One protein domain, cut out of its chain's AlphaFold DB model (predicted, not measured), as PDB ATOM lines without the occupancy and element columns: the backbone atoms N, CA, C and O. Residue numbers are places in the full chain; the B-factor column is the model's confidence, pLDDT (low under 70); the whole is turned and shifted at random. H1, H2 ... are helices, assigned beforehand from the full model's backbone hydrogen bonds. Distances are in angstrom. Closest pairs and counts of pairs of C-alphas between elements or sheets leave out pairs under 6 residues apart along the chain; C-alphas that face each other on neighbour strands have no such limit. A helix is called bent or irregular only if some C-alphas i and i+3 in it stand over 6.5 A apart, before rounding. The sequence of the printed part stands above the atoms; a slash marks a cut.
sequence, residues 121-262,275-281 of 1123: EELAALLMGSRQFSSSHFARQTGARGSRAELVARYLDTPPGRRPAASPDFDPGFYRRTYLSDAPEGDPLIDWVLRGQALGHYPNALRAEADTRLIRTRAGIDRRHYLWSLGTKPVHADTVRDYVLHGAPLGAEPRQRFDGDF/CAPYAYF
ATOM      1  N   GLU A 121      18.187 -67.761 -35.178       69.25
ATOM      2  CA  GLU A 121      18.524 -68.698 -34.106       69.25
ATOM      3  C   GLU A 121      19.330 -68.031 -32.975       69.25
ATOM      4  O   GLU A 121      19.008 -68.207 -31.797       69.25
ATOM      5  N   GLU A 122      20.320 -67.197 -33.304       68.31
ATOM      6  CA  GLU A 122      21.091 -66.419 -32.318       68.31
ATOM      7  C   GLU A 122      20.211 -65.397 -31.585       68.31
ATOM      8  O   GLU A 122      20.340 -65.178 -30.374       68.31
ATOM      9  N   LEU A 123      19.266 -64.795 -32.309       69.00
ATOM     10  CA  LEU A 123      18.301 -63.854 -31.753       69.00
ATOM     11  C   LEU A 123      17.318 -64.545 -30.792       69.00
ATOM     12  O   LEU A 123      16.958 -63.984 -29.751       69.00
ATOM     13  N   ALA A 124      16.916 -65.778 -31.110       75.12
ATOM     14  CA  ALA A 124      16.093 -66.604 -30.237       75.12
ATOM     15  C   ALA A 124      16.849 -66.970 -28.952       75.12
ATOM     16  O   ALA A 124      16.306 -66.794 -27.860       75.12
ATOM     17  N   ALA A 125      18.114 -67.383 -29.054       72.75
ATOM     18  CA  ALA A 125      18.956 -67.694 -27.898       72.75
ATOM     19  C   ALA A 125      19.127 -66.484 -26.956       72.75
ATOM     20  O   ALA A 125      19.010 -66.612 -25.733       72.75
ATOM     21  N   LEU A 126      19.305 -65.286 -27.520       71.19
ATOM     22  CA  LEU A 126      19.406 -64.038 -26.762       71.19
ATOM     23  C   LEU A 126      18.134 -63.738 -25.948       71.19
ATOM     24  O   LEU A 126      18.204 -63.393 -24.766       71.19
ATOM     25  N   LEU A 127      16.959 -63.877 -26.567       74.31
ATOM     26  CA  LEU A 127      15.673 -63.641 -25.901       74.31
ATOM     27  C   LEU A 127      15.310 -64.744 -24.902       74.31
ATOM     28  O   LEU A 127      14.700 -64.457 -23.869       74.31
ATOM     29  N   MET A 128      15.728 -65.984 -25.157       76.12
ATOM     30  CA  MET A 128      15.538 -67.113 -24.246       76.12
ATOM     31  C   MET A 128      16.155 -66.844 -22.867       76.12
ATOM     32  O   MET A 128      15.486 -67.093 -21.861       76.12
ATOM     33  N   GLY A 129      17.353 -66.249 -22.806       60.12
ATOM     34  CA  GLY A 129      18.033 -65.866 -21.558       60.12
ATOM     35  C   GLY A 129      17.607 -64.516 -20.960       60.12
ATOM     36  O   GLY A 129      17.958 -64.203 -19.822       60.12
ATOM     37  N   SER A 130      16.835 -63.706 -21.690       67.12
ATOM     38  CA  SER A 130      16.458 -62.358 -21.252       67.12
ATOM     39  C   SER A 130      15.267 -62.358 -20.291       67.12
ATOM     40  O   SER A 130      14.190 -62.881 -20.590       67.12
ATOM     41  N   ARG A 131      15.415 -61.668 -19.151       64.25
ATOM     42  CA  ARG A 131      14.319 -61.420 -18.192       64.25
ATOM     43  C   ARG A 131      13.211 -60.524 -18.764       64.25
ATOM     44  O   ARG A 131      12.116 -60.481 -18.208       64.25
ATOM     45  N   GLN A 132      13.476 -59.846 -19.884       70.06
ATOM     46  CA  GLN A 132      12.568 -58.857 -20.470       70.06
ATOM     47  C   GLN A 132      11.626 -59.478 -21.504       70.06
ATOM     48  O   GLN A 132      10.701 -58.812 -21.972       70.06
ATOM     49  N   PHE A 133      11.809 -60.774 -21.777       78.62
ATOM     50  CA  PHE A 133      10.827 -61.624 -22.429       78.62
ATOM     51  C   PHE A 133      10.126 -62.499 -21.384       78.62
ATOM     52  O   PHE A 133      10.702 -63.445 -20.843       78.62
ATOM     53  N   SER A 134       8.864 -62.196 -21.092       82.81
ATOM     54  CA  SER A 134       8.024 -62.958 -20.172       82.81
ATOM     55  C   SER A 134       7.070 -63.845 -20.959       82.81
ATOM     56  O   SER A 134       6.075 -63.378 -21.513       82.81
ATOM     57  N   SER A 135       7.340 -65.152 -20.959       79.00
ATOM     58  CA  SER A 135       6.514 -66.160 -21.638       79.00
ATOM     59  C   SER A 135       5.052 -66.093 -21.198       79.00
ATOM     60  O   SER A 135       4.153 -66.151 -22.028       79.00
ATOM     61  N   SER A 136       4.813 -65.873 -19.900       76.62
ATOM     62  CA  SER A 136       3.463 -65.749 -19.339       76.62
ATOM     63  C   SER A 136       2.734 -64.478 -19.791       76.62
ATOM     64  O   SER A 136       1.510 -64.471 -19.908       76.62
ATOM     65  N   HIS A 137       3.454 -63.380 -20.025       79.25
ATOM     66  CA  HIS A 137       2.870 -62.125 -20.496       79.25
ATOM     67  C   HIS A 137       2.588 -62.187 -21.998       79.25
ATOM     68  O   HIS A 137       1.460 -61.935 -22.417       79.25
ATOM     69  N   PHE A 138       3.574 -62.619 -22.787       80.62
ATOM     70  CA  PHE A 138       3.446 -62.753 -24.235       80.62
ATOM     71  C   PHE A 138       2.349 -63.758 -24.627       80.62
ATOM     72  O   PHE A 138       1.529 -63.460 -25.496       80.62
ATOM     73  N   ALA A 139       2.262 -64.904 -23.937       81.44
ATOM     74  CA  ALA A 139       1.200 -65.894 -24.144       81.44
ATOM     75  C   ALA A 139      -0.195 -65.328 -23.839       81.44
ATOM     76  O   ALA A 139      -1.130 -65.534 -24.610       81.44
ATOM     77  N   ARG A 140      -0.341 -64.558 -22.751       80.31
ATOM     78  CA  ARG A 140      -1.614 -63.902 -22.403       80.31
ATOM     79  C   ARG A 140      -2.021 -62.840 -23.419       80.31
ATOM     80  O   ARG A 140      -3.198 -62.746 -23.744       80.31
ATOM     81  N   GLN A 141      -1.069 -62.062 -23.928       76.38
ATOM     82  CA  GLN A 141      -1.353 -60.976 -24.865       76.38
ATOM     83  C   GLN A 141      -1.685 -61.474 -26.277       76.38
ATOM     84  O   GLN A 141      -2.518 -60.881 -26.958       76.38
ATOM     85  N   THR A 142      -1.032 -62.545 -26.727       77.56
ATOM     86  CA  THR A 142      -1.195 -63.077 -28.092       77.56
ATOM     87  C   THR A 142      -2.142 -64.272 -28.177       77.56
ATOM     88  O   THR A 142      -2.504 -64.685 -29.275       77.56
ATOM     89  N   GLY A 143      -2.521 -64.858 -27.037       78.62
ATOM     90  CA  GLY A 143      -3.247 -66.128 -26.972       78.62
ATOM     91  C   GLY A 143      -2.402 -67.346 -27.371       78.62
ATOM     92  O   GLY A 143      -2.930 -68.456 -27.448       78.62
ATOM     93  N   ALA A 144      -1.104 -67.164 -27.637       75.38
ATOM     94  CA  ALA A 144      -0.207 -68.242 -28.028       75.38
ATOM     95  C   ALA A 144       0.065 -69.198 -26.856       75.38
ATOM     96  O   ALA A 144       0.253 -68.778 -25.716       75.38
ATOM     97  N   ARG A 145       0.123 -70.499 -27.152       74.38
ATOM     98  CA  ARG A 145       0.511 -71.560 -26.212       74.38
ATOM     99  C   ARG A 145       1.768 -72.249 -26.729       74.38
ATOM    100  O   ARG A 145       1.954 -72.348 -27.941       74.38
ATOM    101  N   GLY A 146       2.603 -72.712 -25.809       77.69
ATOM    102  CA  GLY A 146       3.847 -73.403 -26.124       77.69
ATOM    103  C   GLY A 146       4.904 -73.180 -25.052       77.69
ATOM    104  O   GLY A 146       4.741 -72.357 -24.146       77.69
ATOM    105  N   SER A 147       5.993 -73.923 -25.174       78.00
ATOM    106  CA  SER A 147       7.231 -73.729 -24.433       78.00
ATOM    107  C   SER A 147       7.808 -72.326 -24.662       78.00
ATOM    108  O   SER A 147       7.485 -71.628 -25.627       78.00
ATOM    109  N   ARG A 148       8.710 -71.889 -23.775       79.12
ATOM    110  CA  ARG A 148       9.381 -70.586 -23.903       79.12
ATOM    111  C   ARG A 148      10.072 -70.421 -25.262       79.12
ATOM    112  O   ARG A 148       9.982 -69.336 -25.825       79.12
ATOM    113  N   ALA A 149      10.674 -71.486 -25.797       77.56
ATOM    114  CA  ALA A 149      11.330 -71.476 -27.104       77.56
ATOM    115  C   ALA A 149      10.334 -71.235 -28.246       77.56
ATOM    116  O   ALA A 149      10.560 -70.372 -29.088       77.56
ATOM    117  N   GLU A 150       9.184 -71.911 -28.222       80.50
ATOM    118  CA  GLU A 150       8.126 -71.722 -29.223       80.50
ATOM    119  C   GLU A 150       7.495 -70.328 -29.140       80.50
ATOM    120  O   GLU A 150       7.141 -69.737 -30.157       80.50
ATOM    121  N   LEU A 151       7.365 -69.769 -27.936       85.06
ATOM    122  CA  LEU A 151       6.853 -68.412 -27.745       85.06
ATOM    123  C   LEU A 151       7.859 -67.345 -28.201       85.06
ATOM    124  O   LEU A 151       7.445 -66.344 -28.782       85.06
ATOM    125  N   VAL A 152       9.161 -67.559 -27.982       84.50
ATOM    126  CA  VAL A 152      10.225 -66.693 -28.515       84.50
ATOM    127  C   VAL A 152      10.273 -66.778 -30.041       84.50
ATOM    128  O   VAL A 152      10.298 -65.738 -30.691       84.50
ATOM    129  N   ALA A 153      10.192 -67.977 -30.623       83.06
ATOM    130  CA  ALA A 153      10.115 -68.156 -32.074       83.06
ATOM    131  C   ALA A 153       8.900 -67.420 -32.663       83.06
ATOM    132  O   ALA A 153       9.053 -66.598 -33.558       83.06
ATOM    133  N   ARG A 154       7.711 -67.576 -32.064       83.31
ATOM    134  CA  ARG A 154       6.494 -66.847 -32.476       83.31
ATOM    135  C   ARG A 154       6.616 -65.327 -32.339       83.31
ATOM    136  O   ARG A 154       6.046 -64.584 -33.140       83.31
ATOM    137  N   TYR A 155       7.325 -64.844 -31.320       85.06
ATOM    138  CA  TYR A 155       7.637 -63.420 -31.191       85.06
ATOM    139  C   TYR A 155       8.534 -62.950 -32.343       85.06
ATOM    140  O   TYR A 155       8.268 -61.903 -32.931       85.06
ATOM    141  N   LEU A 156       9.549 -63.738 -32.707       83.69
ATOM    142  CA  LEU A 156      10.457 -63.431 -33.811       83.69
ATOM    143  C   LEU A 156       9.788 -63.535 -35.191       83.69
ATOM    144  O   LEU A 156      10.062 -62.698 -36.051       83.69
ATOM    145  N   ASP A 157       8.839 -64.452 -35.369       82.81
ATOM    146  CA  ASP A 157       8.020 -64.578 -36.584       82.81
ATOM    147  C   ASP A 157       7.050 -63.401 -36.769       82.81
ATOM    148  O   ASP A 157       6.578 -63.119 -37.872       82.81
ATOM    149  N   THR A 158       6.741 -62.678 -35.689       80.50
ATOM    150  CA  THR A 158       5.932 -61.463 -35.777       80.50
ATOM    151  C   THR A 158       6.788 -60.336 -36.369       80.50
ATOM    152  O   THR A 158       7.890 -60.092 -35.876       80.50
ATOM    153  N   PRO A 159       6.319 -59.585 -37.384       77.81
ATOM    154  CA  PRO A 159       7.098 -58.491 -37.963       77.81
ATOM    155  C   PRO A 159       7.510 -57.459 -36.897       77.81
ATOM    156  O   PRO A 159       6.651 -57.089 -36.090       77.81
ATOM    157  N   PRO A 160       8.748 -56.918 -36.901       71.31
ATOM    158  CA  PRO A 160       9.238 -55.980 -35.880       71.31
ATOM    159  C   PRO A 160       8.292 -54.809 -35.596       71.31
ATOM    160  O   PRO A 160       8.090 -54.412 -34.449       71.31
ATOM    161  N   GLY A 161       7.634 -54.282 -36.633       68.31
ATOM    162  CA  GLY A 161       6.642 -53.209 -36.527       68.31
ATOM    163  C   GLY A 161       5.395 -53.553 -35.698       68.31
ATOM    164  O   GLY A 161       4.750 -52.642 -35.182       68.31
ATOM    165  N   ARG A 162       5.073 -54.845 -35.556       72.56
ATOM    166  CA  ARG A 162       3.840 -55.383 -34.954       72.56
ATOM    167  C   ARG A 162       4.082 -56.274 -33.733       72.56
ATOM    168  O   ARG A 162       3.122 -56.828 -33.203       72.56
ATOM    169  N   ARG A 163       5.334 -56.427 -33.295       81.75
ATOM    170  CA  ARG A 163       5.667 -57.221 -32.110       81.75
ATOM    171  C   ARG A 163       5.016 -56.603 -30.860       81.75
ATOM    172  O   ARG A 163       5.161 -55.399 -30.635       81.75
ATOM    173  N   PRO A 164       4.262 -57.393 -30.078       77.31
ATOM    174  CA  PRO A 164       3.604 -56.914 -28.869       77.31
ATOM    175  C   PRO A 164       4.615 -56.748 -27.722       77.31
ATOM    176  O   PRO A 164       5.786 -57.101 -27.850       77.31
ATOM    177  N   ALA A 165       4.176 -56.194 -26.590       81.31
ATOM    178  CA  ALA A 165       5.043 -56.022 -25.430       81.31
ATOM    179  C   ALA A 165       5.509 -57.391 -24.910       81.31
ATOM    180  O   ALA A 165       4.712 -58.254 -24.558       81.31
ATOM    181  N   ALA A 166       6.821 -57.609 -24.862       75.31
ATOM    182  CA  ALA A 166       7.363 -58.888 -24.414       75.31
ATOM    183  C   ALA A 166       7.313 -59.067 -22.888       75.31
ATOM    184  O   ALA A 166       7.413 -60.188 -22.391       75.31
ATOM    185  N   SER A 167       7.137 -57.983 -22.126       81.44
ATOM    186  CA  SER A 167       6.967 -58.004 -20.673       81.44
ATOM    187  C   SER A 167       6.157 -56.792 -20.195       81.44
ATOM    188  O   SER A 167       6.144 -55.764 -20.870       81.44
ATOM    189  N   PRO A 168       5.530 -56.866 -19.004       73.88
ATOM    190  CA  PRO A 168       4.795 -55.736 -18.427       73.88
ATOM    191  C   PRO A 168       5.690 -54.533 -18.081       73.88
ATOM    192  O   PRO A 168       5.190 -53.436 -17.855       73.88
ATOM    193  N   ASP A 169       7.010 -54.730 -18.043       75.38
ATOM    194  CA  ASP A 169       8.003 -53.700 -17.739       75.38
ATOM    195  C   ASP A 169       8.643 -53.070 -18.988       75.38
ATOM    196  O   ASP A 169       9.467 -52.162 -18.844       75.38
ATOM    197  N   PHE A 170       8.276 -53.504 -20.199       83.94
ATOM    198  CA  PHE A 170       8.837 -53.006 -21.455       83.94
ATOM    199  C   PHE A 170       7.736 -52.512 -22.403       83.94
ATOM    200  O   PHE A 170       6.881 -53.282 -22.832       83.94
ATOM    201  N   ASP A 171       7.773 -51.225 -22.755       85.75
ATOM    202  CA  ASP A 171       6.851 -50.599 -23.704       85.75
ATOM    203  C   ASP A 171       7.558 -50.392 -25.061       85.75
ATOM    204  O   ASP A 171       8.317 -49.425 -25.222       85.75
ATOM    205  N   PRO A 172       7.305 -51.261 -26.061       84.19
ATOM    206  CA  PRO A 172       7.954 -51.171 -27.367       84.19
ATOM    207  C   PRO A 172       7.571 -49.896 -28.133       84.19
ATOM    208  O   PRO A 172       8.369 -49.391 -28.923       84.19
ATOM    209  N   GLY A 173       6.376 -49.343 -27.899       83.31
ATOM    210  CA  GLY A 173       5.909 -48.127 -28.559       83.31
ATOM    211  C   GLY A 173       6.609 -46.882 -28.024       83.31
ATOM    212  O   GLY A 173       7.049 -46.035 -28.804       83.31
ATOM    213  N   PHE A 174       6.746 -46.776 -26.701       86.88
ATOM    214  CA  PHE A 174       7.562 -45.739 -26.070       86.88
ATOM    215  C   PHE A 174       9.021 -45.838 -26.512       86.88
ATOM    216  O   PHE A 174       9.583 -44.834 -26.952       86.88
ATOM    217  N   TYR A 175       9.612 -47.033 -26.433       86.06
ATOM    218  CA  TYR A 175      11.018 -47.234 -26.761       86.06
ATOM    219  C   TYR A 175      11.306 -46.861 -28.220       86.06
ATOM    220  O   TYR A 175      12.222 -46.087 -28.487       86.06
ATOM    221  N   ARG A 176      10.453 -47.298 -29.158       84.50
ATOM    222  CA  ARG A 176      10.592 -46.951 -30.577       84.50
ATOM    223  C   ARG A 176      10.539 -45.445 -30.825       84.50
ATOM    224  O   ARG A 176      11.415 -44.914 -31.494       84.50
ATOM    225  N   ARG A 177       9.531 -44.752 -30.283       82.94
ATOM    226  CA  ARG A 177       9.378 -43.296 -30.471       82.94
ATOM    227  C   ARG A 177      10.505 -42.487 -29.834       82.94
ATOM    228  O   ARG A 177      10.734 -41.363 -30.259       82.94
ATOM    229  N   THR A 178      11.140 -43.032 -28.800       84.19
ATOM    230  CA  THR A 178      12.146 -42.316 -28.011       84.19
ATOM    231  C   THR A 178      13.559 -42.573 -28.521       84.19
ATOM    232  O   THR A 178      14.312 -41.622 -28.646       84.19
ATOM    233  N   TYR A 179      13.916 -43.818 -28.846       84.44
ATOM    234  CA  TYR A 179      15.305 -44.197 -29.151       84.44
ATOM    235  C   TYR A 179      15.522 -44.683 -30.591       84.44
ATOM    236  O   TYR A 179      16.659 -44.752 -31.038       84.44
ATOM    237  N   LEU A 180      14.455 -45.026 -31.326       80.75
ATOM    238  CA  LEU A 180      14.533 -45.595 -32.681       80.75
ATOM    239  C   LEU A 180      13.792 -44.749 -33.726       80.75
ATOM    240  O   LEU A 180      13.414 -45.270 -34.775       80.75
ATOM    241  N   SER A 181      13.556 -43.460 -33.460       66.50
ATOM    242  CA  SER A 181      12.785 -42.575 -34.348       66.50
ATOM    243  C   SER A 181      13.334 -42.510 -35.779       66.50
ATOM    244  O   SER A 181      12.553 -42.330 -36.710       66.50
ATOM    245  N   ASP A 182      14.638 -42.740 -35.948       61.16
ATOM    246  CA  ASP A 182      15.335 -42.696 -37.239       61.16
ATOM    247  C   ASP A 182      15.560 -44.095 -37.860       61.16
ATOM    248  O   ASP A 182      16.070 -44.209 -38.973       61.16
ATOM    249  N   ALA A 183      15.153 -45.171 -37.169       63.56
ATOM    250  CA  ALA A 183      15.315 -46.568 -37.582       63.56
ATOM    251  C   ALA A 183      13.941 -47.271 -37.698       63.56
ATOM    252  O   ALA A 183      13.548 -48.029 -36.803       63.56
ATOM    253  N   PRO A 184      13.186 -47.045 -38.794       54.16
ATOM    254  CA  PRO A 184      11.778 -47.447 -38.914       54.16
ATOM    255  C   PRO A 184      11.529 -48.966 -38.854       54.16
ATOM    256  O   PRO A 184      10.411 -49.383 -38.552       54.16
ATOM    257  N   GLU A 185      12.555 -49.789 -39.085       60.00
ATOM    258  CA  GLU A 185      12.458 -51.259 -39.095       60.00
ATOM    259  C   GLU A 185      13.062 -51.940 -37.850       60.00
ATOM    260  O   GLU A 185      12.968 -53.159 -37.707       60.00
ATOM    261  N   GLY A 186      13.638 -51.177 -36.911       68.88
ATOM    262  CA  GLY A 186      14.269 -51.727 -35.709       68.88
ATOM    263  C   GLY A 186      13.273 -52.383 -34.743       68.88
ATOM    264  O   GLY A 186      12.218 -51.814 -34.419       68.88
ATOM    265  N   ASP A 187      13.610 -53.578 -34.245       79.81
ATOM    266  CA  ASP A 187      12.895 -54.185 -33.119       79.81
ATOM    267  C   ASP A 187      13.299 -53.485 -31.803       79.81
ATOM    268  O   ASP A 187      14.475 -53.518 -31.435       79.81
ATOM    269  N   PRO A 188      12.339 -52.891 -31.066       82.69
ATOM    270  CA  PRO A 188      12.602 -52.160 -29.829       82.69
ATOM    271  C   PRO A 188      13.216 -53.005 -28.710       82.69
ATOM    272  O   PRO A 188      14.103 -52.539 -28.004       82.69
ATOM    273  N   LEU A 189      12.739 -54.234 -28.521       82.44
ATOM    274  CA  LEU A 189      13.215 -55.135 -27.476       82.44
ATOM    275  C   LEU A 189      14.613 -55.653 -27.797       82.44
ATOM    276  O   LEU A 189      15.459 -55.714 -26.910       82.44
ATOM    277  N   ILE A 190      14.858 -56.019 -29.053       78.75
ATOM    278  CA  ILE A 190      16.174 -56.480 -29.498       78.75
ATOM    279  C   ILE A 190      17.198 -55.360 -29.372       78.75
ATOM    280  O   ILE A 190      18.267 -55.580 -28.808       78.75
ATOM    281  N   ASP A 191      16.862 -54.150 -29.822       80.81
ATOM    282  CA  ASP A 191      17.736 -52.995 -29.639       80.81
ATOM    283  C   ASP A 191      17.991 -52.705 -28.153       80.81
ATOM    284  O   ASP A 191      19.130 -52.452 -27.757       80.81
ATOM    285  N   TRP A 192      16.964 -52.820 -27.304       80.75
ATOM    286  CA  TRP A 192      17.123 -52.645 -25.865       80.75
ATOM    287  C   TRP A 192      18.074 -53.678 -25.245       80.75
ATOM    288  O   TRP A 192      18.945 -53.306 -24.463       80.75
ATOM    289  N   VAL A 193      17.946 -54.958 -25.611       75.44
ATOM    290  CA  VAL A 193      18.814 -56.031 -25.098       75.44
ATOM    291  C   VAL A 193      20.252 -55.887 -25.607       75.44
ATOM    292  O   VAL A 193      21.189 -56.123 -24.849       75.44
ATOM    293  N   LEU A 194      20.444 -55.502 -26.871       71.69
ATOM    294  CA  LEU A 194      21.776 -55.395 -27.473       71.69
ATOM    295  C   LEU A 194      22.518 -54.122 -27.056       71.69
ATOM    296  O   LEU A 194      23.722 -54.167 -26.817       71.69
ATOM    297  N   ARG A 195      21.812 -52.988 -26.991       69.69
ATOM    298  CA  ARG A 195      22.410 -51.655 -26.821       69.69
ATOM    299  C   ARG A 195      21.741 -50.846 -25.722       69.69
ATOM    300  O   ARG A 195      22.431 -50.260 -24.890       69.69
ATOM    301  N   GLY A 196      20.409 -50.832 -25.671       74.75
ATOM    302  CA  GLY A 196      19.660 -49.950 -24.774       74.75
ATOM    303  C   GLY A 196      19.974 -50.138 -23.290       74.75
ATOM    304  O   GLY A 196      20.057 -49.154 -22.562       74.75
ATOM    305  N   GLN A 197      20.221 -51.365 -22.827       70.06
ATOM    306  CA  GLN A 197      20.589 -51.615 -21.432       70.06
ATOM    307  C   GLN A 197      21.951 -51.003 -21.071       70.06
ATOM    308  O   GLN A 197      22.076 -50.396 -20.007       70.06
ATOM    309  N   ALA A 198      22.943 -51.113 -21.958       65.06
ATOM    310  CA  ALA A 198      24.280 -50.547 -21.760       65.06
ATOM    311  C   ALA A 198      24.279 -49.012 -21.880       65.06
ATOM    312  O   ALA A 198      24.942 -48.316 -21.108       65.06
ATOM    313  N   LEU A 199      23.469 -48.480 -22.798       69.56
ATOM    314  CA  LEU A 199      23.282 -47.042 -22.999       69.56
ATOM    315  C   LEU A 199      22.421 -46.389 -21.902       69.56
ATOM    316  O   LEU A 199      22.340 -45.166 -21.825       69.56
ATOM    317  N   GLY A 200      21.802 -47.180 -21.019       71.19
ATOM    318  CA  GLY A 200      20.948 -46.676 -19.942       71.19
ATOM    319  C   GLY A 200      19.562 -46.226 -20.412       71.19
ATOM    320  O   GLY A 200      18.897 -45.457 -19.717       71.19
ATOM    321  N   HIS A 201      19.110 -46.707 -21.572       85.31
ATOM    322  CA  HIS A 201      17.783 -46.426 -22.102       85.31
ATOM    323  C   HIS A 201      16.689 -47.022 -21.211       85.31
ATOM    324  O   HIS A 201      16.755 -48.165 -20.742       85.31
ATOM    325  N   TYR A 202      15.628 -46.246 -21.017       85.56
ATOM    326  CA  TYR A 202      14.488 -46.662 -20.213       85.56
ATOM    327  C   TYR A 202      13.595 -47.640 -20.982       85.56
ATOM    328  O   TYR A 202      13.218 -47.351 -22.118       85.56
ATOM    329  N   PRO A 203      13.165 -48.747 -20.351       82.12
ATOM    330  CA  PRO A 203      12.318 -49.739 -21.006       82.12
ATOM    331  C   PRO A 203      10.855 -49.280 -21.145       82.12
ATOM    332  O   PRO A 203      10.116 -49.838 -21.945       82.12
ATOM    333  N   ASN A 204      10.413 -48.273 -20.377       85.50
ATOM    334  CA  ASN A 204       9.061 -47.714 -20.455       85.50
ATOM    335  C   ASN A 204       8.986 -46.258 -19.950       85.50
ATOM    336  O   ASN A 204       9.870 -45.778 -19.231       85.50
ATOM    337  N   ALA A 205       7.887 -45.577 -20.289       83.62
ATOM    338  CA  ALA A 205       7.663 -44.170 -19.955       83.62
ATOM    339  C   ALA A 205       7.506 -43.903 -18.448       83.62
ATOM    340  O   ALA A 205       7.931 -42.853 -17.968       83.62
ATOM    341  N   LEU A 206       6.920 -44.837 -17.687       82.31
ATOM    342  CA  LEU A 206       6.668 -44.660 -16.249       82.31
ATOM    343  C   LEU A 206       7.973 -44.542 -15.459       82.31
ATOM    344  O   LEU A 206       8.098 -43.677 -14.591       82.31
ATOM    345  N   ARG A 207       8.964 -45.381 -15.778       81.12
ATOM    346  CA  ARG A 207      10.285 -45.335 -15.135       81.12
ATOM    347  C   ARG A 207      11.031 -44.046 -15.476       81.12
ATOM    348  O   ARG A 207      11.562 -43.406 -14.571       81.12
ATOM    349  N   ALA A 208      10.997 -43.630 -16.743       85.38
ATOM    350  CA  ALA A 208      11.588 -42.363 -17.164       85.38
ATOM    351  C   ALA A 208      10.920 -41.157 -16.479       85.38
ATOM    352  O   ALA A 208      11.600 -40.224 -16.044       85.38
ATOM    353  N   GLU A 209       9.594 -41.177 -16.317       87.00
ATOM    354  CA  GLU A 209       8.856 -40.107 -15.638       87.00
ATOM    355  C   GLU A 209       9.166 -40.059 -14.137       87.00
ATOM    356  O   GLU A 209       9.297 -38.977 -13.561       87.00
ATOM    357  N   ALA A 210       9.336 -41.219 -13.495       82.94
ATOM    358  CA  ALA A 210       9.741 -41.291 -12.096       82.94
ATOM    359  C   ALA A 210      11.115 -40.633 -11.869       82.94
ATOM    360  O   ALA A 210      11.277 -39.867 -10.915       82.94
ATOM    361  N   ASP A 211      12.079 -40.869 -12.764       88.31
ATOM    362  CA  ASP A 211      13.409 -40.251 -12.691       88.31
ATOM    363  C   ASP A 211      13.414 -38.772 -13.062       88.31
ATOM    364  O   ASP A 211      14.040 -37.961 -12.372       88.31
ATOM    365  N   THR A 212      12.605 -38.389 -14.046       90.38
ATOM    366  CA  THR A 212      12.356 -36.982 -14.378       90.38
ATOM    367  C   THR A 212      11.803 -36.227 -13.162       90.38
ATOM    368  O   THR A 212      12.306 -35.162 -12.795       90.38
ATOM    369  N   ARG A 213      10.806 -36.794 -12.469       88.56
ATOM    370  CA  ARG A 213      10.212 -36.199 -11.261       88.56
ATOM    371  C   ARG A 213      11.208 -36.126 -10.106       88.56
ATOM    372  O   ARG A 213      11.250 -35.118  -9.400       88.56
ATOM    373  N   LEU A 214      12.015 -37.166  -9.907       87.44
ATOM    374  CA  LEU A 214      13.036 -37.191  -8.862       87.44
ATOM    375  C   LEU A 214      14.069 -36.076  -9.053       87.44
ATOM    376  O   LEU A 214      14.343 -35.329  -8.112       87.44
ATOM    377  N   ILE A 215      14.619 -35.943 -10.263       89.56
ATOM    378  CA  ILE A 215      15.605 -34.904 -10.568       89.56
ATOM    379  C   ILE A 215      14.981 -33.524 -10.363       89.56
ATOM    380  O   ILE A 215      15.560 -32.687  -9.670       89.56
ATOM    381  N   ARG A 216      13.763 -33.312 -10.882       87.12
ATOM    382  CA  ARG A 216      13.045 -32.035 -10.775       87.12
ATOM    383  C   ARG A 216      12.794 -31.616  -9.325       87.12
ATOM    384  O   ARG A 216      12.924 -30.444  -9.004       87.12
ATOM    385  N   THR A 217      12.446 -32.563  -8.455       83.38
ATOM    386  CA  THR A 217      12.096 -32.274  -7.054       83.38
ATOM    387  C   THR A 217      13.303 -32.117  -6.135       83.38
ATOM    388  O   THR A 217      13.211 -31.386  -5.153       83.38
ATOM    389  N   ARG A 218      14.429 -32.789  -6.413       79.12
ATOM    390  CA  ARG A 218      15.575 -32.815  -5.487       79.12
ATOM    391  C   ARG A 218      16.725 -31.882  -5.834       79.12
ATOM    392  O   ARG A 218      17.434 -31.483  -4.913       79.12
ATOM    393  N   ALA A 219      16.976 -31.596  -7.111       76.00
ATOM    394  CA  ALA A 219      18.181 -30.850  -7.482       76.00
ATOM    395  C   ALA A 219      18.115 -30.063  -8.802       76.00
ATOM    396  O   ALA A 219      18.883 -29.120  -8.962       76.00
ATOM    397  N   GLY A 220      17.234 -30.426  -9.739       83.88
ATOM    398  CA  GLY A 220      17.181 -29.817 -11.071       83.88
ATOM    399  C   GLY A 220      18.421 -30.111 -11.930       83.88
ATOM    400  O   GLY A 220      19.251 -30.951 -11.578       83.88
ATOM    401  N   ILE A 221      18.522 -29.429 -13.074       87.56
ATOM    402  CA  ILE A 221      19.632 -29.503 -14.040       87.56
ATOM    403  C   ILE A 221      20.104 -28.079 -14.337       87.56
ATOM    404  O   ILE A 221      19.273 -27.184 -14.519       87.56
ATOM    405  N   ASP A 222      21.420 -27.864 -14.412       88.44
ATOM    406  CA  ASP A 222      21.967 -26.617 -14.947       88.44
ATOM    407  C   ASP A 222      21.812 -26.644 -16.464       88.44
ATOM    408  O   ASP A 222      22.599 -27.247 -17.189       88.44
ATOM    409  N   ARG A 223      20.771 -25.967 -16.947       84.94
ATOM    410  CA  ARG A 223      20.436 -25.936 -18.368       84.94
ATOM    411  C   ARG A 223      21.582 -25.434 -19.244       84.94
ATOM    412  O   ARG A 223      21.719 -25.921 -20.359       84.94
ATOM    413  N   ARG A 224      22.386 -24.465 -18.793       81.31
ATOM    414  CA  ARG A 224      23.489 -23.942 -19.616       81.31
ATOM    415  C   ARG A 224      24.604 -24.971 -19.733       81.31
ATOM    416  O   ARG A 224      25.080 -25.203 -20.837       81.31
ATOM    417  N   HIS A 225      24.975 -25.589 -18.614       81.50
ATOM    418  CA  HIS A 225      26.002 -26.624 -18.604       81.50
ATOM    419  C   HIS A 225      25.561 -27.871 -19.373       81.50
ATOM    420  O   HIS A 225      26.306 -28.361 -20.214       81.50
ATOM    421  N   TYR A 226      24.322 -28.314 -19.164       86.94
ATOM    422  CA  TYR A 226      23.752 -29.444 -19.884       86.94
ATOM    423  C   TYR A 226      23.774 -29.230 -21.396       86.94
ATOM    424  O   TYR A 226      24.339 -30.048 -22.111       86.94
ATOM    425  N   LEU A 227      23.256 -28.099 -21.889       83.69
ATOM    426  CA  LEU A 227      23.255 -27.800 -23.325       83.69
ATOM    427  C   LEU A 227      24.667 -27.681 -23.912       83.69
ATOM    428  O   LEU A 227      24.872 -28.028 -25.070       83.69
ATOM    429  N   TRP A 228      25.630 -27.195 -23.126       82.50
ATOM    430  CA  TRP A 228      27.034 -27.165 -23.526       82.50
ATOM    431  C   TRP A 228      27.624 -28.580 -23.623       82.50
ATOM    432  O   TRP A 228      28.222 -28.908 -24.642       82.50
ATOM    433  N   SER A 229      27.398 -29.425 -22.612       75.12
ATOM    434  CA  SER A 229      27.903 -30.807 -22.566       75.12
ATOM    435  C   SER A 229      27.243 -31.728 -23.600       75.12
ATOM    436  O   SER A 229      27.892 -32.617 -24.133       75.12
ATOM    437  N   LEU A 230      25.973 -31.476 -23.932       83.25
ATOM    438  CA  LEU A 230      25.212 -32.223 -24.932       83.25
ATOM    439  C   LEU A 230      25.763 -32.027 -26.354       83.25
ATOM    440  O   LEU A 230      25.538 -32.868 -27.222       83.25
ATOM    441  N   GLY A 231      26.419 -30.891 -26.629       74.38
ATOM    442  CA  GLY A 231      27.029 -30.574 -27.928       74.38
ATOM    443  C   GLY A 231      26.054 -30.430 -29.109       74.38
ATOM    444  O   GLY A 231      26.464 -30.063 -30.209       74.38
ATOM    445  N   THR A 232      24.761 -30.687 -28.902       79.00
ATOM    446  CA  THR A 232      23.713 -30.729 -29.929       79.00
ATOM    447  C   THR A 232      22.435 -30.035 -29.446       79.00
ATOM    448  O   THR A 232      22.335 -29.574 -28.307       79.00
ATOM    449  N   LYS A 233      21.448 -29.881 -30.340       81.06
ATOM    450  CA  LYS A 233      20.156 -29.291 -29.964       81.06
ATOM    451  C   LYS A 233      19.352 -30.296 -29.126       81.06
ATOM    452  O   LYS A 233      19.259 -31.448 -29.536       81.06
ATOM    453  N   PRO A 234      18.719 -29.857 -28.022       84.44
ATOM    454  CA  PRO A 234      17.880 -30.728 -27.207       84.44
ATOM    455  C   PRO A 234      16.658 -31.191 -28.008       84.44
ATOM    456  O   PRO A 234      16.075 -30.413 -28.771       84.44
ATOM    457  N   VAL A 235      16.258 -32.442 -27.804       82.81
ATOM    458  CA  VAL A 235      15.100 -33.074 -28.452       82.81
ATOM    459  C   VAL A 235      13.799 -32.627 -27.777       82.81
ATOM    460  O   VAL A 235      12.772 -32.443 -28.431       82.81
ATOM    461  N   HIS A 236      13.837 -32.395 -26.463       81.00
ATOM    462  CA  HIS A 236      12.702 -31.927 -25.675       81.00
ATOM    463  C   HIS A 236      12.916 -30.517 -25.111       81.00
ATOM    464  O   HIS A 236      13.991 -30.147 -24.644       81.00
ATOM    465  N   ALA A 237      11.834 -29.729 -25.078       79.62
ATOM    466  CA  ALA A 237      11.840 -28.403 -24.455       79.62
ATOM    467  C   ALA A 237      12.073 -28.469 -22.930       79.62
ATOM    468  O   ALA A 237      12.679 -27.564 -22.354       79.62
ATOM    469  N   ASP A 238      11.610 -29.545 -22.282       87.81
ATOM    470  CA  ASP A 238      11.907 -29.829 -20.878       87.81
ATOM    471  C   ASP A 238      13.315 -30.416 -20.748       87.81
ATOM    472  O   ASP A 238      13.548 -31.580 -21.064       87.81
ATOM    473  N   THR A 239      14.235 -29.608 -20.224       88.44
ATOM    474  CA  THR A 239      15.652 -29.951 -20.049       88.44
ATOM    475  C   THR A 239      15.874 -31.171 -19.145       88.44
ATOM    476  O   THR A 239      16.813 -31.926 -19.369       88.44
ATOM    477  N   VAL A 240      15.019 -31.406 -18.140       90.31
ATOM    478  CA  VAL A 240      15.156 -32.579 -17.254       90.31
ATOM    479  C   VAL A 240      14.755 -33.849 -17.985       90.31
ATOM    480  O   VAL A 240      15.448 -34.860 -17.898       90.31
ATOM    481  N   ARG A 241      13.649 -33.783 -18.727       90.00
ATOM    482  CA  ARG A 241      13.183 -34.898 -19.551       90.00
ATOM    483  C   ARG A 241      14.171 -35.205 -20.677       90.00
ATOM    484  O   ARG A 241      14.438 -36.372 -20.939       90.00
ATOM    485  N   ASP A 242      14.714 -34.166 -21.302       90.19
ATOM    486  CA  ASP A 242      15.722 -34.273 -22.355       90.19
ATOM    487  C   ASP A 242      16.985 -34.976 -21.855       90.19
ATOM    488  O   ASP A 242      17.426 -35.947 -22.459       90.19
ATOM    489  N   TYR A 243      17.497 -34.577 -20.686       91.56
ATOM    490  CA  TYR A 243      18.627 -35.257 -20.056       91.56
ATOM    491  C   TYR A 243      18.322 -36.725 -19.743       91.56
ATOM    492  O   TYR A 243      19.125 -37.596 -20.052       91.56
ATOM    493  N   VAL A 244      17.171 -37.020 -19.132       90.38
ATOM    494  CA  VAL A 244      16.822 -38.394 -18.735       90.38
ATOM    495  C   VAL A 244      16.729 -39.326 -19.941       90.38
ATOM    496  O   VAL A 244      17.177 -40.465 -19.848       90.38
ATOM    497  N   LEU A 245      16.132 -38.864 -21.040       87.62
ATOM    498  CA  LEU A 245      15.849 -39.703 -22.204       87.62
ATOM    499  C   LEU A 245      16.972 -39.705 -23.243       87.62
ATOM    500  O   LEU A 245      17.188 -40.734 -23.861       87.62
ATOM    501  N   HIS A 246      17.684 -38.595 -23.431       84.38
ATOM    502  CA  HIS A 246      18.637 -38.437 -24.538       84.38
ATOM    503  C   HIS A 246      20.018 -38.018 -24.060       84.38
ATOM    504  O   HIS A 246      21.017 -38.599 -24.467       84.38
ATOM    505  N   GLY A 247      20.087 -37.050 -23.148       86.00
ATOM    506  CA  GLY A 247      21.362 -36.515 -22.689       86.00
ATOM    507  C   GLY A 247      22.235 -37.521 -21.938       86.00
ATOM    508  O   GLY A 247      23.401 -37.685 -22.268       86.00
ATOM    509  N   ALA A 248      21.685 -38.224 -20.949       85.50
ATOM    510  CA  ALA A 248      22.433 -39.166 -20.118       85.50
ATOM    511  C   ALA A 248      22.996 -40.373 -20.903       85.50
ATOM    512  O   ALA A 248      24.150 -40.741 -20.662       85.50
ATOM    513  N   PRO A 249      22.252 -40.991 -21.844       80.75
ATOM    514  CA  PRO A 249      22.817 -41.999 -22.742       80.75
ATOM    515  C   PRO A 249      23.989 -41.494 -23.588       80.75
ATOM    516  O   PRO A 249      24.938 -42.240 -23.798       80.75
ATOM    517  N   LEU A 250      23.949 -40.226 -24.014       79.50
ATOM    518  CA  LEU A 250      24.996 -39.576 -24.810       79.50
ATOM    519  C   LEU A 250      26.186 -39.062 -23.977       79.50
ATOM    520  O   LEU A 250      27.065 -38.406 -24.528       79.50
ATOM    521  N   GLY A 251      26.206 -39.311 -22.664       78.25
ATOM    522  CA  GLY A 251      27.254 -38.807 -21.770       78.25
ATOM    523  C   GLY A 251      27.162 -37.302 -21.489       78.25
ATOM    524  O   GLY A 251      28.102 -36.707 -20.976       78.25
ATOM    525  N   ALA A 252      26.038 -36.653 -21.815       83.75
ATOM    526  CA  ALA A 252      25.834 -35.252 -21.467       83.75
ATOM    527  C   ALA A 252      25.684 -35.103 -19.950       83.75
ATOM    528  O   ALA A 252      24.992 -35.893 -19.304       83.75
ATOM    529  N   GLU A 253      26.258 -34.042 -19.390       85.62
ATOM    530  CA  GLU A 253      26.323 -33.837 -17.952       85.62
ATOM    531  C   GLU A 253      25.241 -32.866 -17.459       85.62
ATOM    532  O   GLU A 253      25.076 -31.759 -17.976       85.62
ATOM    533  N   PRO A 254      24.480 -33.221 -16.412       87.31
ATOM    534  CA  PRO A 254      23.351 -32.422 -15.945       87.31
ATOM    535  C   PRO A 254      23.784 -31.142 -15.216       87.31
ATOM    536  O   PRO A 254      22.950 -30.283 -14.917       87.31
ATOM    537  N   ARG A 255      25.057 -31.030 -14.828       85.19
ATOM    538  CA  ARG A 255      25.614 -29.884 -14.100       85.19
ATOM    539  C   ARG A 255      27.131 -29.972 -14.016       85.19
ATOM    540  O   ARG A 255      27.701 -31.048 -14.135       85.19
ATOM    541  N   GLN A 256      27.752 -28.835 -13.714       73.31
ATOM    542  CA  GLN A 256      29.189 -28.752 -13.483       73.31
ATOM    543  C   GLN A 256      29.617 -29.696 -12.342       73.31
ATOM    544  O   GLN A 256      28.986 -29.696 -11.280       73.31
ATOM    545  N   ARG A 257      30.716 -30.438 -12.546       68.50
ATOM    546  CA  ARG A 257      31.293 -31.392 -11.571       68.50
ATOM    547  C   ARG A 257      30.346 -32.531 -11.192       68.50
ATOM    548  O   ARG A 257      30.195 -32.889 -10.027       68.50
ATOM    549  N   PHE A 258      29.625 -33.026 -12.180       80.62
ATOM    550  CA  PHE A 258      29.000 -34.330 -12.129       80.62
ATOM    551  C   PHE A 258      29.616 -35.127 -13.271       80.62
ATOM    552  O   PHE A 258      29.778 -34.576 -14.357       80.62
ATOM    553  N   ASP A 259      30.024 -36.354 -12.977       78.62
ATOM    554  CA  ASP A 259      30.653 -37.253 -13.937       78.62
ATOM    555  C   ASP A 259      29.778 -38.505 -14.031       78.62
ATOM    556  O   ASP A 259      29.774 -39.393 -13.162       78.62
ATOM    557  N   GLY A 260      28.920 -38.502 -15.047       80.94
ATOM    558  CA  GLY A 260      27.963 -39.559 -15.306       80.94
ATOM    559  C   GLY A 260      28.643 -40.873 -15.664       80.94
ATOM    560  O   GLY A 260      28.132 -41.928 -15.282       80.94
ATOM    561  N   ASP A 261      29.796 -40.820 -16.326       79.12
ATOM    562  CA  ASP A 261      30.535 -42.000 -16.771       79.12
ATOM    563  C   ASP A 261      31.328 -42.632 -15.629       79.12
ATOM    564  O   ASP A 261      31.231 -43.843 -15.421       79.12
ATOM    565  N   PHE A 262      31.960 -41.826 -14.771       80.81
ATOM    566  CA  PHE A 262      32.533 -42.296 -13.510       80.81
ATOM    567  C   PHE A 262      31.499 -43.057 -12.671       80.81
ATOM    568  O   PHE A 262      31.778 -44.151 -12.169       80.81
ATOM    569  N   CYS A 275      19.091 -46.693 -15.769       81.31
ATOM    570  CA  CYS A 275      18.544 -45.353 -15.526       81.31
ATOM    571  C   CYS A 275      19.631 -44.281 -15.715       81.31
ATOM    572  O   CYS A 275      20.804 -44.609 -15.868       81.31
ATOM    573  N   ALA A 276      19.256 -43.003 -15.674       86.94
ATOM    574  CA  ALA A 276      20.203 -41.898 -15.805       86.94
ATOM    575  C   ALA A 276      21.155 -41.861 -14.586       86.94
ATOM    576  O   ALA A 276      20.656 -41.893 -13.451       86.94
ATOM    577  N   PRO A 277      22.488 -41.718 -14.771       88.19
ATOM    578  CA  PRO A 277      23.459 -41.724 -13.670       88.19
ATOM    579  C   PRO A 277      23.126 -40.730 -12.562       88.19
ATOM    580  O   PRO A 277      23.256 -41.009 -11.371       88.19
ATOM    581  N   TYR A 278      22.591 -39.577 -12.937       89.94
ATOM    582  CA  TYR A 278      22.200 -38.546 -11.993       89.94
ATOM    583  C   TYR A 278      20.959 -38.885 -11.172       89.94
ATOM    584  O   TYR A 278      20.887 -38.566  -9.984       89.94
ATOM    585  N   ALA A 279      19.997 -39.593 -11.760       87.31
ATOM    586  CA  ALA A 279      18.856 -40.098 -11.013       87.31
ATOM    587  C   ALA A 279      19.290 -41.202 -10.036       87.31
ATOM    588  O   ALA A 279      18.914 -41.170  -8.860       87.31
ATOM    589  N   TYR A 280      20.153 -42.120 -10.489       85.75
ATOM    590  CA  TYR A 280      20.781 -43.131  -9.637       85.75
ATOM    591  C   TYR A 280      21.521 -42.487  -8.458       85.75
ATOM    592  O   TYR A 280      21.303 -42.854  -7.298       85.75
ATOM    593  N   PHE A 281      22.312 -41.453  -8.739       85.94
ATOM    594  CA  PHE A 281      23.013 -40.672  -7.735       85.94
ATOM    595  C   PHE A 281      22.056 -40.055  -6.708       85.94
ATOM    596  O   PHE A 281      22.221 -40.249  -5.504       85.94
TER     597      PHE A 281
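What this domain is: This is residues 121 to 262 and 275 to 281 of the 1123 residues of a protein of Paraoceanicella profunda (UniProt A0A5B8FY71). Three small groups of helices follow one another along an elongated body: H1, H2 and H3 at one end, H4 and H5 in the middle, and H6, H7, H8 and H9 at the other end. The helices mostly cross rather than run side by side, and stretches without named elements lie among them, the longest being residues 158 to 171 and 248 to 262. The printed part has 149 residues, with nine named helices, H1 to H9 in chain order, and no named strand, and its class is all helix. It is only just compact, close to loose, with a radius of gyration of the C-alphas of 17.2 A and spans of 53 by 28 by 27 A.

How they stand to each other: H1, residues 121 to 129, touches H3, residues 148 to 157, at a steep tilt of 49 degrees, opposite ways; their closest C-alphas, of Ala 124 and Val 152, are 6.1 A apart. H2, residues 135 to 142, touches H3 at a steep tilt of 41 degrees, the same way, closest at the C-alphas of Ser 135 and Arg 148, 5.7 A. H4, residues 172 to 179, touches H5, residues 188 to 199, through residues 188 to 189 of H5 alone; the closest C-alphas, of Pro 172 and Pro 188, are 5.4 A apart. H5 is close to H1 but not clearly touching, with the C-alphas of Leu 123 and Ile 190 8.0 A apart. H6, residues 205 to 218, touches H8, residues 239 to 247, at a steep tilt of 48 degrees, opposite ways, closest at the C-alphas of Thr 212 and Arg 241, 5.6 A. H4 is close to H6 but not clearly touching, at the C-alphas of Phe 174 and Ala 205, 6.3 A. H7, residues 223 to 230, touches H8 at a shallow tilt of 10 degrees, the same way, closest at the C-alphas of Leu 230 and Gly 247, 6.2 A. H9, residues 277 to 281, touches residues 211 to 215 of H6 alone, closest at the C-alphas of Asp 211 and Ala 279, 5.7 A. Every O i to N i+4 pair is within hydrogen-bond range in H1, H2, H3, H4, H6, H7, H8 and H9; in H5 6 of 8 are.

Where its parts are: H1 begins at C-alpha 121, (18.524, -68.698, -34.106), and is 12.9 A long; H3 is 14.1 A. H5, 13.7 A, is irregular, with C-alphas 194 and 197 7.2 A apart. H6, 20.0 A, begins at C-alpha 205, (7.663, -44.170, -19.955). H9 ends at C-alpha 281, (23.013, -40.672, -7.735).

The domain as a whole: The C-alphas farthest apart, of Gly 146 and Arg 224, are 53.6 A apart. Residues 263 to 274 are cut out, with 14.5 A between C-alphas 262 and 275. The link from H3 to H4 is long. Mean pLDDT of the printed part is 79.9; among the residues under 70 are 181 to 186.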